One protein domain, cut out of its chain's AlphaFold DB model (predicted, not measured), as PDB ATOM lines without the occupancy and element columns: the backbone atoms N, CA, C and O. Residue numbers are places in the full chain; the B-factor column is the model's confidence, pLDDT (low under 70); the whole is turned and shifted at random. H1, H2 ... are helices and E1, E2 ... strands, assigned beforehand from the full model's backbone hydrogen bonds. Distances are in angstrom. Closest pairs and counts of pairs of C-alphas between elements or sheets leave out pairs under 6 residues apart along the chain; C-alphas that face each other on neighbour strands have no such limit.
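This is residues 3 to 32 and 52 to 99 of the 132 residues of the protein "DUF1080 domain-containing protein" of Caulobacterales bacterium 68-7 (UniProt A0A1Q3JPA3). With little regular structure, the domain is a small wall of three strands, E2, E3 and E4, with the short strand E1 and helix H1 over one face and the other face bare. The 78 printed residues, 27 in named elements, run E1, H1, E2, E3, E4; the sheet's order is E2, E3, E4, antiparallel, and the class is mostly strand. It is compact, radius of gyration of the C-alphas 13.2 A, spanning 39 by 24 by 17 A.

E2, residues 65 to 70, E3, residues 75 to 80, and E4, residues 83 to 89, form a meander, two hairpins in a row. N 68 and O 77 are 2.8 A apart, N 78 and O 86 3.0 A, within hydrogen-bond range. H1, residues 52 to 56, is on the sheet over E4, height over the sheet 7.1 A; the closest C-alphas are Gly 53 and Thr 85, 5.2 A. Its O i to N i+4 pair is within hydrogen-bond range. E1, residues 11 to 13, pairs with no named strand; its closest C-alpha to E4 is Gly 12, 6.0 A from Thr 85.

E1 begins at C-alpha 11 (155.312, 167.892, 143.623); E4, 18.3 A long, ends at C-alpha 89 (163.526, 161.635, 128.638). E2 measures 16.8 A, E3 17.2 A.

Residues 33 to 51 are not printed, a gap of 8.7 A between C-alphas 32 and 52. Residues 17 to 32 are under pLDDT 70.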
ATOM      1  N   LEU A   3     154.740 172.499 141.678       90.50
ATOM      2  CA  LEU A   3     154.800 172.414 143.132       90.50
ATOM      3  C   LEU A   3     153.385 172.649 143.685       90.50
ATOM      4  O   LEU A   3     153.048 173.749 144.115       90.50
ATOM      5  N   ASP A   4     152.545 171.621 143.622       87.94
ATOM      6  CA  ASP A   4     151.175 171.632 144.125       87.94
ATOM      7  C   ASP A   4     150.966 170.485 145.122       87.94
ATOM      8  O   ASP A   4     150.775 169.327 144.751       87.94
ATOM      9  N   TYR A   5     151.025 170.814 146.414       87.06
ATOM     10  CA  TYR A   5     150.887 169.844 147.504       87.06
ATOM     11  C   TYR A   5     149.425 169.590 147.908       87.06
ATOM     12  O   TYR A   5     149.160 168.810 148.826       87.06
ATOM     13  N   LEU A   6     148.465 170.265 147.273       84.25
ATOM     14  CA  LEU A   6     147.044 170.099 147.556       84.25
ATOM     15  C   LEU A   6     146.488 168.854 146.829       84.25
ATOM     16  O   LEU A   6     147.081 168.380 145.856       84.25
ATOM     17  N   PRO A   7     145.332 168.306 147.257       80.75
ATOM     18  CA  PRO A   7     144.759 167.100 146.661       80.75
ATOM     19  C   PRO A   7     144.644 167.169 145.129       80.75
ATOM     20  O   PRO A   7     144.210 168.174 144.562       80.75
ATOM     21  N   GLY A   8     145.053 166.089 144.457       76.75
ATOM     22  CA  GLY A   8     145.068 165.988 142.992       76.75
ATOM     23  C   GLY A   8     146.189 166.759 142.285       76.75
ATOM     24  O   GLY A   8     146.247 166.699 141.062       76.75
ATOM     25  N   GLY A   9     147.046 167.468 143.027       81.06
ATOM     26  CA  GLY A   9     148.246 168.120 142.503       81.06
ATOM     27  C   GLY A   9     149.471 167.205 142.494       81.06
ATOM     28  O   GLY A   9     149.399 166.021 142.843       81.06
ATOM     29  N   SER A  10     150.619 167.771 142.115       84.69
ATOM     30  CA  SER A  10     151.898 167.070 142.127       84.69
ATOM     31  C   SER A  10     153.079 167.927 142.575       84.69
ATOM     32  O   SER A  10     153.125 169.140 142.371       84.69
ATOM     33  N   MET A  11     154.081 167.263 143.153       90.12
ATOM     34  CA  MET A  11     155.312 167.892 143.623       90.12
ATOM     35  C   MET A  11     156.508 167.379 142.816       90.12
ATOM     36  O   MET A  11     156.844 166.196 142.848       90.12
ATOM     37  N   GLY A  12     157.177 168.274 142.086       90.31
ATOM     38  CA  GLY A  12     158.398 167.947 141.344       90.31
ATOM     39  C   GLY A  12     158.142 167.106 140.091       90.31
ATOM     40  O   GLY A  12     158.891 166.162 139.821       90.31
ATOM     41  N   ARG A  13     157.076 167.422 139.345       86.00
ATOM     42  CA  ARG A  13     156.758 166.838 138.031       86.00
ATOM     43  C   ARG A  13     156.932 167.865 136.918       86.00
ATOM     44  O   ARG A  13     156.787 169.067 137.140       86.00
ATOM     45  N   VAL A  14     157.248 167.396 135.716       83.56
ATOM     46  CA  VAL A  14     157.059 168.166 134.480       83.56
ATOM     47  C   VAL A  14     155.638 167.915 133.986       83.56
ATOM     48  O   VAL A  14     155.145 166.786 134.016       83.56
ATOM     49  N   ILE A  15     154.986 168.989 133.565       76.56
ATOM     50  CA  ILE A  15     153.585 169.030 133.161       76.56
ATOM     51  C   ILE A  15     153.451 169.793 131.850       76.56
ATOM     52  O   ILE A  15     154.294 170.633 131.524       76.56
ATOM     53  N   ALA A  16     152.371 169.514 131.132       70.12
ATOM     54  CA  ALA A  16     151.924 170.340 130.023       70.12
ATOM     55  C   ALA A  16     150.976 171.434 130.527       70.12
ATOM     56  O   ALA A  16     149.965 171.147 131.169       70.12
ATOM     57  N   GLU A  17     151.269 172.677 130.151       65.25
ATOM     58  CA  GLU A  17     150.388 173.838 130.301       65.25
ATOM     59  C   GLU A  17     150.164 174.517 128.946       65.25
ATOM     60  O   GLU A  17     150.945 174.342 128.012       65.25
ATOM     61  N   GLY A  18     149.070 175.274 128.813       60.72
ATOM     62  CA  GLY A  18     148.835 176.124 127.638       60.72
ATOM     63  C   GLY A  18     148.653 175.385 126.304       60.72
ATOM     64  O   GLY A  18     148.898 175.969 125.255       60.72
ATOM     65  N   GLY A  19     148.242 174.111 126.323       57.94
ATOM     66  CA  GLY A  19     148.016 173.326 125.102       57.94
ATOM     67  C   GLY A  19     149.264 172.640 124.533       57.94
ATOM     68  O   GLY A  19     149.205 172.115 123.423       57.94
ATOM     69  N   LEU A  20     150.375 172.597 125.279       59.28
ATOM     70  CA  LEU A  20     151.523 171.746 124.948       59.28
ATOM     71  C   LEU A  20     151.090 170.270 124.902       59.28
ATOM     72  O   LEU A  20     150.617 169.717 125.891       59.28
ATOM     73  N   VAL A  21     151.251 169.621 123.747       61.34
ATOM     74  CA  VAL A  21     150.877 168.213 123.555       61.34
ATOM     75  C   VAL A  21     152.105 167.319 123.705       61.34
ATOM     76  O   VAL A  21     153.131 167.535 123.061       61.34
ATOM     77  N   GLY A  22     151.989 166.272 124.523       60.31
ATOM     78  CA  GLY A  22     153.017 165.237 124.653       60.31
ATOM     79  C   GLY A  22     154.211 165.602 125.541       60.31
ATOM     80  O   GLY A  22     155.237 164.944 125.416       60.31
ATOM     81  N   VAL A  23     154.078 166.613 126.408       56.66
ATOM     82  CA  VAL A  23     155.022 166.929 127.499       56.66
ATOM     83  C   VAL A  23     154.341 166.606 128.824       56.66
ATOM     84  O   VAL A  23     153.298 167.182 129.119       56.66
ATOM     85  N   GLY A  24     154.905 165.716 129.641       58.50
ATOM     86  CA  GLY A  24     154.323 165.379 130.950       58.50
ATOM     87  C   GLY A  24     152.820 165.025 130.916       58.50
ATOM     88  O   GLY A  24     152.279 164.595 129.897       58.50
ATOM     89  N   ARG A  25     152.126 165.182 132.052       59.41
ATOM     90  CA  ARG A  25     150.648 165.134 132.116       59.41
ATOM     91  C   ARG A  25     150.078 166.558 132.205       59.41
ATOM     92  O   ARG A  25     150.783 167.435 132.702       59.41
ATOM     93  N   PRO A  26     148.837 166.809 131.748       54.97
ATOM     94  CA  PRO A  26     148.181 168.100 131.956       54.97
ATOM     95  C   PRO A  26     148.063 168.453 133.445       54.97
ATOM     96  O   PRO A  26     147.905 167.555 134.279       54.97
ATOM     97  N   VAL A  27     148.067 169.750 133.767       53.19
ATOM     98  CA  VAL A  27     147.762 170.258 135.122       53.19
ATOM     99  C   VAL A  27     146.439 169.689 135.626       53.19
ATOM    100  O   VAL A  27     145.442 169.686 134.901       53.19
ATOM    101  N   GLY A  28     146.414 169.199 136.866       49.03
ATOM    102  CA  GLY A  28     145.227 168.609 137.485       49.03
ATOM    103  C   GLY A  28     144.906 167.188 137.009       49.03
ATOM    104  O   GLY A  28     143.961 166.580 137.508       49.03
ATOM    105  N   GLN A  29     145.689 166.634 136.077       50.97
ATOM    106  CA  GLN A  29     145.674 165.211 135.708       50.97
ATOM    107  C   GLN A  29     146.952 164.492 136.156       50.97
ATOM    108  O   GLN A  29     147.271 163.392 135.685       50.97
ATOM    109  N   GLU A  30     147.691 165.086 137.089       54.25
ATOM    110  CA  GLU A  30     148.912 164.530 137.657       54.25
ATOM    111  C   GLU A  30     148.568 163.412 138.648       54.25
ATOM    112  O   GLU A  30     148.800 163.502 139.849       54.25
ATOM    113  N   THR A  31     147.958 162.326 138.172       42.41
ATOM    114  CA  THR A  31     147.686 161.195 139.061       42.41
ATOM    115  C   THR A  31     149.009 160.622 139.571       42.41
ATOM    116  O   THR A  31     149.977 160.486 138.818       42.41
ATOM    117  N   THR A  32     149.035 160.241 140.849       39.97
ATOM    118  CA  THR A  32     150.180 159.690 141.602       39.97
ATOM    119  C   THR A  32     150.734 158.370 141.055       39.97
ATOM    120  O   THR A  32     151.633 157.767 141.639       39.97
ATOM    121  N   PRO A  52     156.410 160.164 145.380       85.44
ATOM    122  CA  PRO A  52     157.713 160.469 145.969       85.44
ATOM    123  C   PRO A  52     157.920 161.953 146.268       85.44
ATOM    124  O   PRO A  52     158.556 162.289 147.262       85.44
ATOM    125  N   GLY A  53     157.369 162.843 145.438       89.81
ATOM    126  CA  GLY A  53     157.458 164.283 145.651       89.81
ATOM    127  C   GLY A  53     156.606 164.737 146.826       89.81
ATOM    128  O   GLY A  53     157.092 165.481 147.675       89.81
ATOM    129  N   MET A  54     155.372 164.237 146.920       91.06
ATOM    130  CA  MET A  54     154.494 164.497 148.067       91.06
ATOM    131  C   MET A  54     155.109 163.997 149.375       91.06
ATOM    132  O   MET A  54     155.033 164.676 150.391       91.06
ATOM    133  N   SER A  55     155.758 162.831 149.339       91.75
ATOM    134  CA  SER A  55     156.403 162.236 150.515       91.75
ATOM    135  C   SER A  55     157.669 162.990 150.931       91.75
ATOM    136  O   SER A  55     157.980 163.072 152.115       91.75
ATOM    137  N   ALA A  56     158.411 163.538 149.963       93.88
ATOM    138  CA  ALA A  56     159.623 164.308 150.220       93.88
ATOM    139  C   ALA A  56     159.337 165.749 150.669       93.88
ATOM    140  O   ALA A  56     160.214 166.385 151.255       93.88
ATOM    141  N   TRP A  57     158.151 166.285 150.376       94.75
ATOM    142  CA  TRP A  57     157.789 167.666 150.673       94.75
ATOM    143  C   TRP A  57     157.573 167.910 152.169       94.75
ATOM    144  O   TRP A  57     156.801 167.222 152.835       94.75
ATOM    145  N   LYS A  58     158.207 168.962 152.691       94.88
ATOM    146  CA  LYS A  58     158.002 169.453 154.056       94.88
ATOM    147  C   LYS A  58     157.053 170.643 154.030       94.88
ATOM    148  O   LYS A  58     157.431 171.735 153.600       94.88
ATOM    149  N   HIS A  59     155.823 170.438 154.482       91.06
ATOM    150  CA  HIS A  59     154.836 171.511 154.568       91.06
ATOM    151  C   HIS A  59     155.275 172.579 155.588       91.06
ATOM    152  O   HIS A  59     155.739 172.240 156.673       91.06
ATOM    153  N   ASN A  60     155.104 173.862 155.249       90.62
ATOM    154  CA  ASN A  60     155.501 175.020 156.070       90.62
ATOM    155  C   ASN A  60     156.998 175.106 156.438       90.62
ATOM    156  O   ASN A  60     157.352 175.779 157.404       90.62
ATOM    157  N   ASP A  61     157.881 174.475 155.662       96.44
ATOM    158  CA  ASP A  61     159.329 174.540 155.864       96.44
ATOM    159  C   ASP A  61     160.067 174.756 154.529       96.44
ATOM    160  O   ASP A  61     159.500 174.664 153.437       96.44
ATOM    161  N   TRP A  62     161.357 175.069 154.603       97.50
ATOM    162  CA  TRP A  62     162.219 175.198 153.439       97.50
ATOM    163  C   TRP A  62     162.517 173.837 152.821       97.50
ATOM    164  O   TRP A  62     163.013 172.925 153.487       97.50
ATOM    165  N   ASN A  63     162.282 173.736 151.517       97.75
ATOM    166  CA  ASN A  63     162.572 172.558 150.714       97.75
ATOM    167  C   ASN A  63     163.679 172.882 149.710       97.75
ATOM    168  O   ASN A  63     163.673 173.950 149.095       97.75
ATOM    169  N   THR A  64     164.617 171.956 149.528       98.06
ATOM    170  CA  THR A  64     165.647 172.067 148.493       98.06
ATOM    171  C   THR A  64     165.127 171.437 147.215       98.06
ATOM    172  O   THR A  64     164.755 170.264 147.208       98.06
ATOM    173  N   ILE A  65     165.139 172.202 146.130       97.00
ATOM    174  CA  ILE A  65     164.813 171.720 144.792       97.00
ATOM    175  C   ILE A  65     166.108 171.635 143.987       97.00
ATOM    176  O   ILE A  65     166.909 172.569 143.999       97.00
ATOM    177  N   ARG A  66     166.278 170.549 143.233       97.44
ATOM    178  CA  ARG A  66     167.276 170.466 142.166       97.44
ATOM    179  C   ARG A  66     166.601 170.005 140.883       97.44
ATOM    180  O   ARG A  66     165.796 169.079 140.904       97.44
ATOM    181  N   ILE A  67     166.964 170.640 139.778       96.50
ATOM    182  CA  ILE A  67     166.542 170.253 138.434       96.50
ATOM    183  C   ILE A  67     167.812 170.132 137.596       96.50
ATOM    184  O   ILE A  67     168.672 171.011 137.653       96.50
ATOM    185  N   ARG A  68     167.940 169.035 136.858       96.94
ATOM    186  CA  ARG A  68     168.949 168.841 135.816       96.94
ATOM    187  C   ARG A  68     168.212 168.691 134.493       96.94
ATOM    188  O   ARG A  68     167.229 167.955 134.439       96.94
ATOM    189  N   VAL A  69     168.660 169.422 133.480       95.31
ATOM    190  CA  VAL A  69     168.116 169.369 132.121       95.31
ATOM    191  C   VAL A  69     169.287 169.210 131.169       95.31
ATOM    192  O   VAL A  69     170.228 169.998 131.250       95.31
ATOM    193  N   GLU A  70     169.250 168.186 130.324       95.81
ATOM    194  CA  GLU A  70     170.357 167.831 129.431       95.81
ATOM    195  C   GLU A  70     169.864 167.609 128.002       95.81
ATOM    196  O   GLU A  70     168.788 167.047 127.805       95.81
ATOM    197  N   GLY A  71     170.685 167.996 127.023       94.62
ATOM    198  CA  GLY A  71     170.440 167.762 125.600       94.62
ATOM    199  C   GLY A  71     169.389 168.676 124.960       94.62
ATOM    200  O   GLY A  71     168.523 169.244 125.625       94.62
ATOM    201  N   ASP A  72     169.453 168.776 123.630       94.81
ATOM    202  CA  ASP A  72     168.501 169.561 122.830       94.81
ATOM    203  C   ASP A  72     167.101 168.939 122.839       94.81
ATOM    204  O   ASP A  72     166.097 169.646 122.832       94.81
ATOM    205  N   THR A  73     167.035 167.603 122.873       93.62
ATOM    206  CA  THR A  73     165.825 166.856 123.232       93.62
ATOM    207  C   THR A  73     165.903 166.547 124.726       93.62
ATOM    208  O   THR A  73     166.676 165.670 125.120       93.62
ATOM    209  N   PRO A  74     165.148 167.271 125.566       92.69
ATOM    210  CA  PRO A  74     165.520 167.425 126.962       92.69
ATOM    211  C   PRO A  74     165.315 166.147 127.778       92.69
ATOM    212  O   PRO A  74     164.245 165.532 127.777       92.69
ATOM    213  N   HIS A  75     166.345 165.797 128.541       94.00
ATOM    214  CA  HIS A  75     166.292 164.835 129.633       94.00
ATOM    215  C   HIS A  75     166.170 165.584 130.960       94.00
ATOM    216  O   HIS A  75     167.074 166.322 131.349       94.00
ATOM    217  N   PHE A  76     165.046 165.416 131.654       93.81
ATOM    218  CA  PHE A  76     164.789 166.039 132.946       93.81
ATOM    219  C   PHE A  76     165.041 165.064 134.088       93.81
ATOM    220  O   PHE A  76     164.426 164.000 134.157       93.81
ATOM    221  N   THR A  77     165.814 165.493 135.078       96.06
ATOM    222  CA  THR A  77     165.851 164.837 136.387       96.06
ATOM    223  C   THR A  77     165.542 165.856 137.478       96.06
ATOM    224  O   THR A  77     166.100 166.956 137.499       96.06
ATOM    225  N   VAL A  78     164.624 165.511 138.382       96.19
ATOM    226  CA  VAL A  78     164.136 166.411 139.437       96.19
ATOM    227  C   VAL A  78     164.313 165.760 140.801       96.19
ATOM    228  O   VAL A  78     164.004 164.581 140.980       96.19
ATOM    229  N   TRP A  79     164.769 166.554 141.769       97.00
ATOM    230  CA  TRP A  79     164.884 166.156 143.166       97.00
ATOM    231  C   TRP A  79     164.215 167.168 144.092       97.00
ATOM    232  O   TRP A  79     164.357 168.381 143.913       97.00
ATOM    233  N   ILE A  80     163.571 166.650 145.136       97.00
ATOM    234  CA  ILE A  80     163.060 167.412 146.279       97.00
ATOM    235  C   ILE A  80     163.716 166.844 147.534       97.00
ATOM    236  O   ILE A  80     163.626 165.649 147.794       97.00
ATOM    237  N   ASN A  81     164.406 167.687 148.305       97.12
ATOM    238  CA  ASN A  81     165.117 167.295 149.529       97.12
ATOM    239  C   ASN A  81     166.049 166.081 149.335       97.12
ATOM    240  O   ASN A  81     166.163 165.223 150.203       97.12
ATOM    241  N   GLY A  82     166.700 165.995 148.169       96.50
ATOM    242  CA  GLY A  82     167.592 164.888 147.802       96.50
ATOM    243  C   GLY A  82     166.888 163.627 147.286       96.50
ATOM    244  O   GLY A  82     167.545 162.773 146.699       96.50
ATOM    245  N   VAL A  83     165.563 163.524 147.415       95.69
ATOM    246  CA  VAL A  83     164.774 162.424 146.847       95.69
ATOM    247  C   VAL A  83     164.525 162.703 145.372       95.69
ATOM    248  O   VAL A  83     163.942 163.732 145.030       95.69
ATOM    249  N   GLN A  84     164.950 161.791 144.495       94.44
ATOM    250  CA  GLN A  84     164.648 161.881 143.068       94.44
ATOM    251  C   GLN A  84     163.153 161.661 142.866       94.44
ATOM    252  O   GLN A  84     162.631 160.569 143.096       94.44
ATOM    253  N   THR A  85     162.453 162.711 142.458       90.38
ATOM    254  CA  THR A  85     161.016 162.643 142.224       90.38
ATOM    255  C   THR A  85     160.738 162.173 140.810       90.38
ATOM    256  O   THR A  85     159.780 161.429 140.614       90.38
ATOM    257  N   MET A  86     161.544 162.587 139.832       88.94
ATOM    258  CA  MET A  86     161.284 162.345 138.417       88.94
ATOM    259  C   MET A  86     162.574 162.134 137.628       88.94
ATOM    260  O   MET A  86     163.588 162.772 137.906       88.94
ATOM    261  N   ASP A  87     162.472 161.276 136.619       92.25
ATOM    262  CA  ASP A  87     163.454 161.039 135.568       92.25
ATOM    263  C   ASP A  87     162.679 160.867 134.256       92.25
ATOM    264  O   ASP A  87     161.849 159.959 134.153       92.25
ATOM    265  N   LEU A  88     162.828 161.801 133.318       88.38
ATOM    266  CA  LEU A  88     162.006 161.869 132.113       88.38
ATOM    267  C   LEU A  88     162.843 162.277 130.905       88.38
ATOM    268  O   LEU A  88     163.242 163.434 130.787       88.38
ATOM    269  N   GLN A  89     163.039 161.341 129.981       91.69
ATOM    270  CA  GLN A  89     163.526 161.635 128.638       91.69
ATOM    271  C   GLN A  89     162.344 162.022 127.745       91.69
ATOM    272  O   GLN A  89     161.429 161.221 127.544       91.69
ATOM    273  N   GLU A  90     162.365 163.230 127.187       87.25
ATOM    274  CA  GLU A  90     161.403 163.616 126.156       87.25
ATOM    275  C   GLU A  90     161.713 162.917 124.829       87.25
ATOM    276  O   GLU A  90     162.869 162.661 124.495       87.25
ATOM    277  N   ALA A  91     160.669 162.633 124.049       89.19
ATOM    278  CA  ALA A  91     160.820 162.044 122.716       89.19
ATOM    279  C   ALA A  91     161.239 163.074 121.649       89.19
ATOM    280  O   ALA A  91     161.757 162.695 120.603       89.19
ATOM    281  N   ALA A  92     160.976 164.362 121.891       89.88
ATOM    282  CA  ALA A  92     161.325 165.460 120.994       89.88
ATOM    283  C   ALA A  92     161.388 166.795 121.749       89.88
ATOM    284  O   ALA A  92     160.660 166.992 122.730       89.88
ATOM    285  N   ASN A  93     162.189 167.740 121.243       90.19
ATOM    286  CA  ASN A  93     162.110 169.136 121.668       90.19
ATOM    287  C   ASN A  93     160.794 169.760 121.180       90.19
ATOM    288  O   ASN A  93     160.524 169.810 119.981       90.19
ATOM    289  N   ARG A  94     159.977 170.239 122.120       85.94
ATOM    290  CA  ARG A  94     158.678 170.876 121.850       85.94
ATOM    291  C   ARG A  94     158.662 172.365 122.182       85.94
ATOM    292  O   ARG A  94     157.598 172.980 122.169       85.94
ATOM    293  N   ALA A  95     159.818 172.948 122.492       86.50
ATOM    294  CA  ALA A  95     159.940 174.387 122.648       86.50
ATOM    295  C   ALA A  95     159.551 175.097 121.342       86.50
ATOM    296  O   ALA A  95     159.799 174.591 120.242       86.50
ATOM    297  N   ALA A  96     158.943 176.279 121.459       84.94
ATOM    298  CA  ALA A  96     158.568 177.085 120.301       84.94
ATOM    299  C   ALA A  96     159.792 177.315 119.400       84.94
ATOM    300  O   ALA A  96     160.854 177.697 119.880       84.94
ATOM    301  N   GLY A  97     159.663 177.024 118.103       89.00
ATOM    302  CA  GLY A  97     160.768 177.152 117.147       89.00
ATOM    303  C   GLY A  97     161.976 176.239 117.408       89.00
ATOM    304  O   GLY A  97     163.035 176.492 116.844       89.00
ATOM    305  N   GLY A  98     161.853 175.209 118.255       89.94
ATOM    306  CA  GLY A  98     162.967 174.320 118.600       89.94
ATOM    307  C   GLY A  98     164.032 174.981 119.477       89.94
ATOM    308  O   GLY A  98     165.194 174.593 119.418       89.94
ATOM    309  N   MET A  99     163.661 175.993 120.270       92.00
ATOM    310  CA  MET A  99     164.591 176.671 121.177       92.00
ATOM    311  C   MET A  99     165.285 175.685 122.131       92.00
ATOM    312  O   MET A  99     164.639 174.840 122.748       92.00
TER     313      MET A  99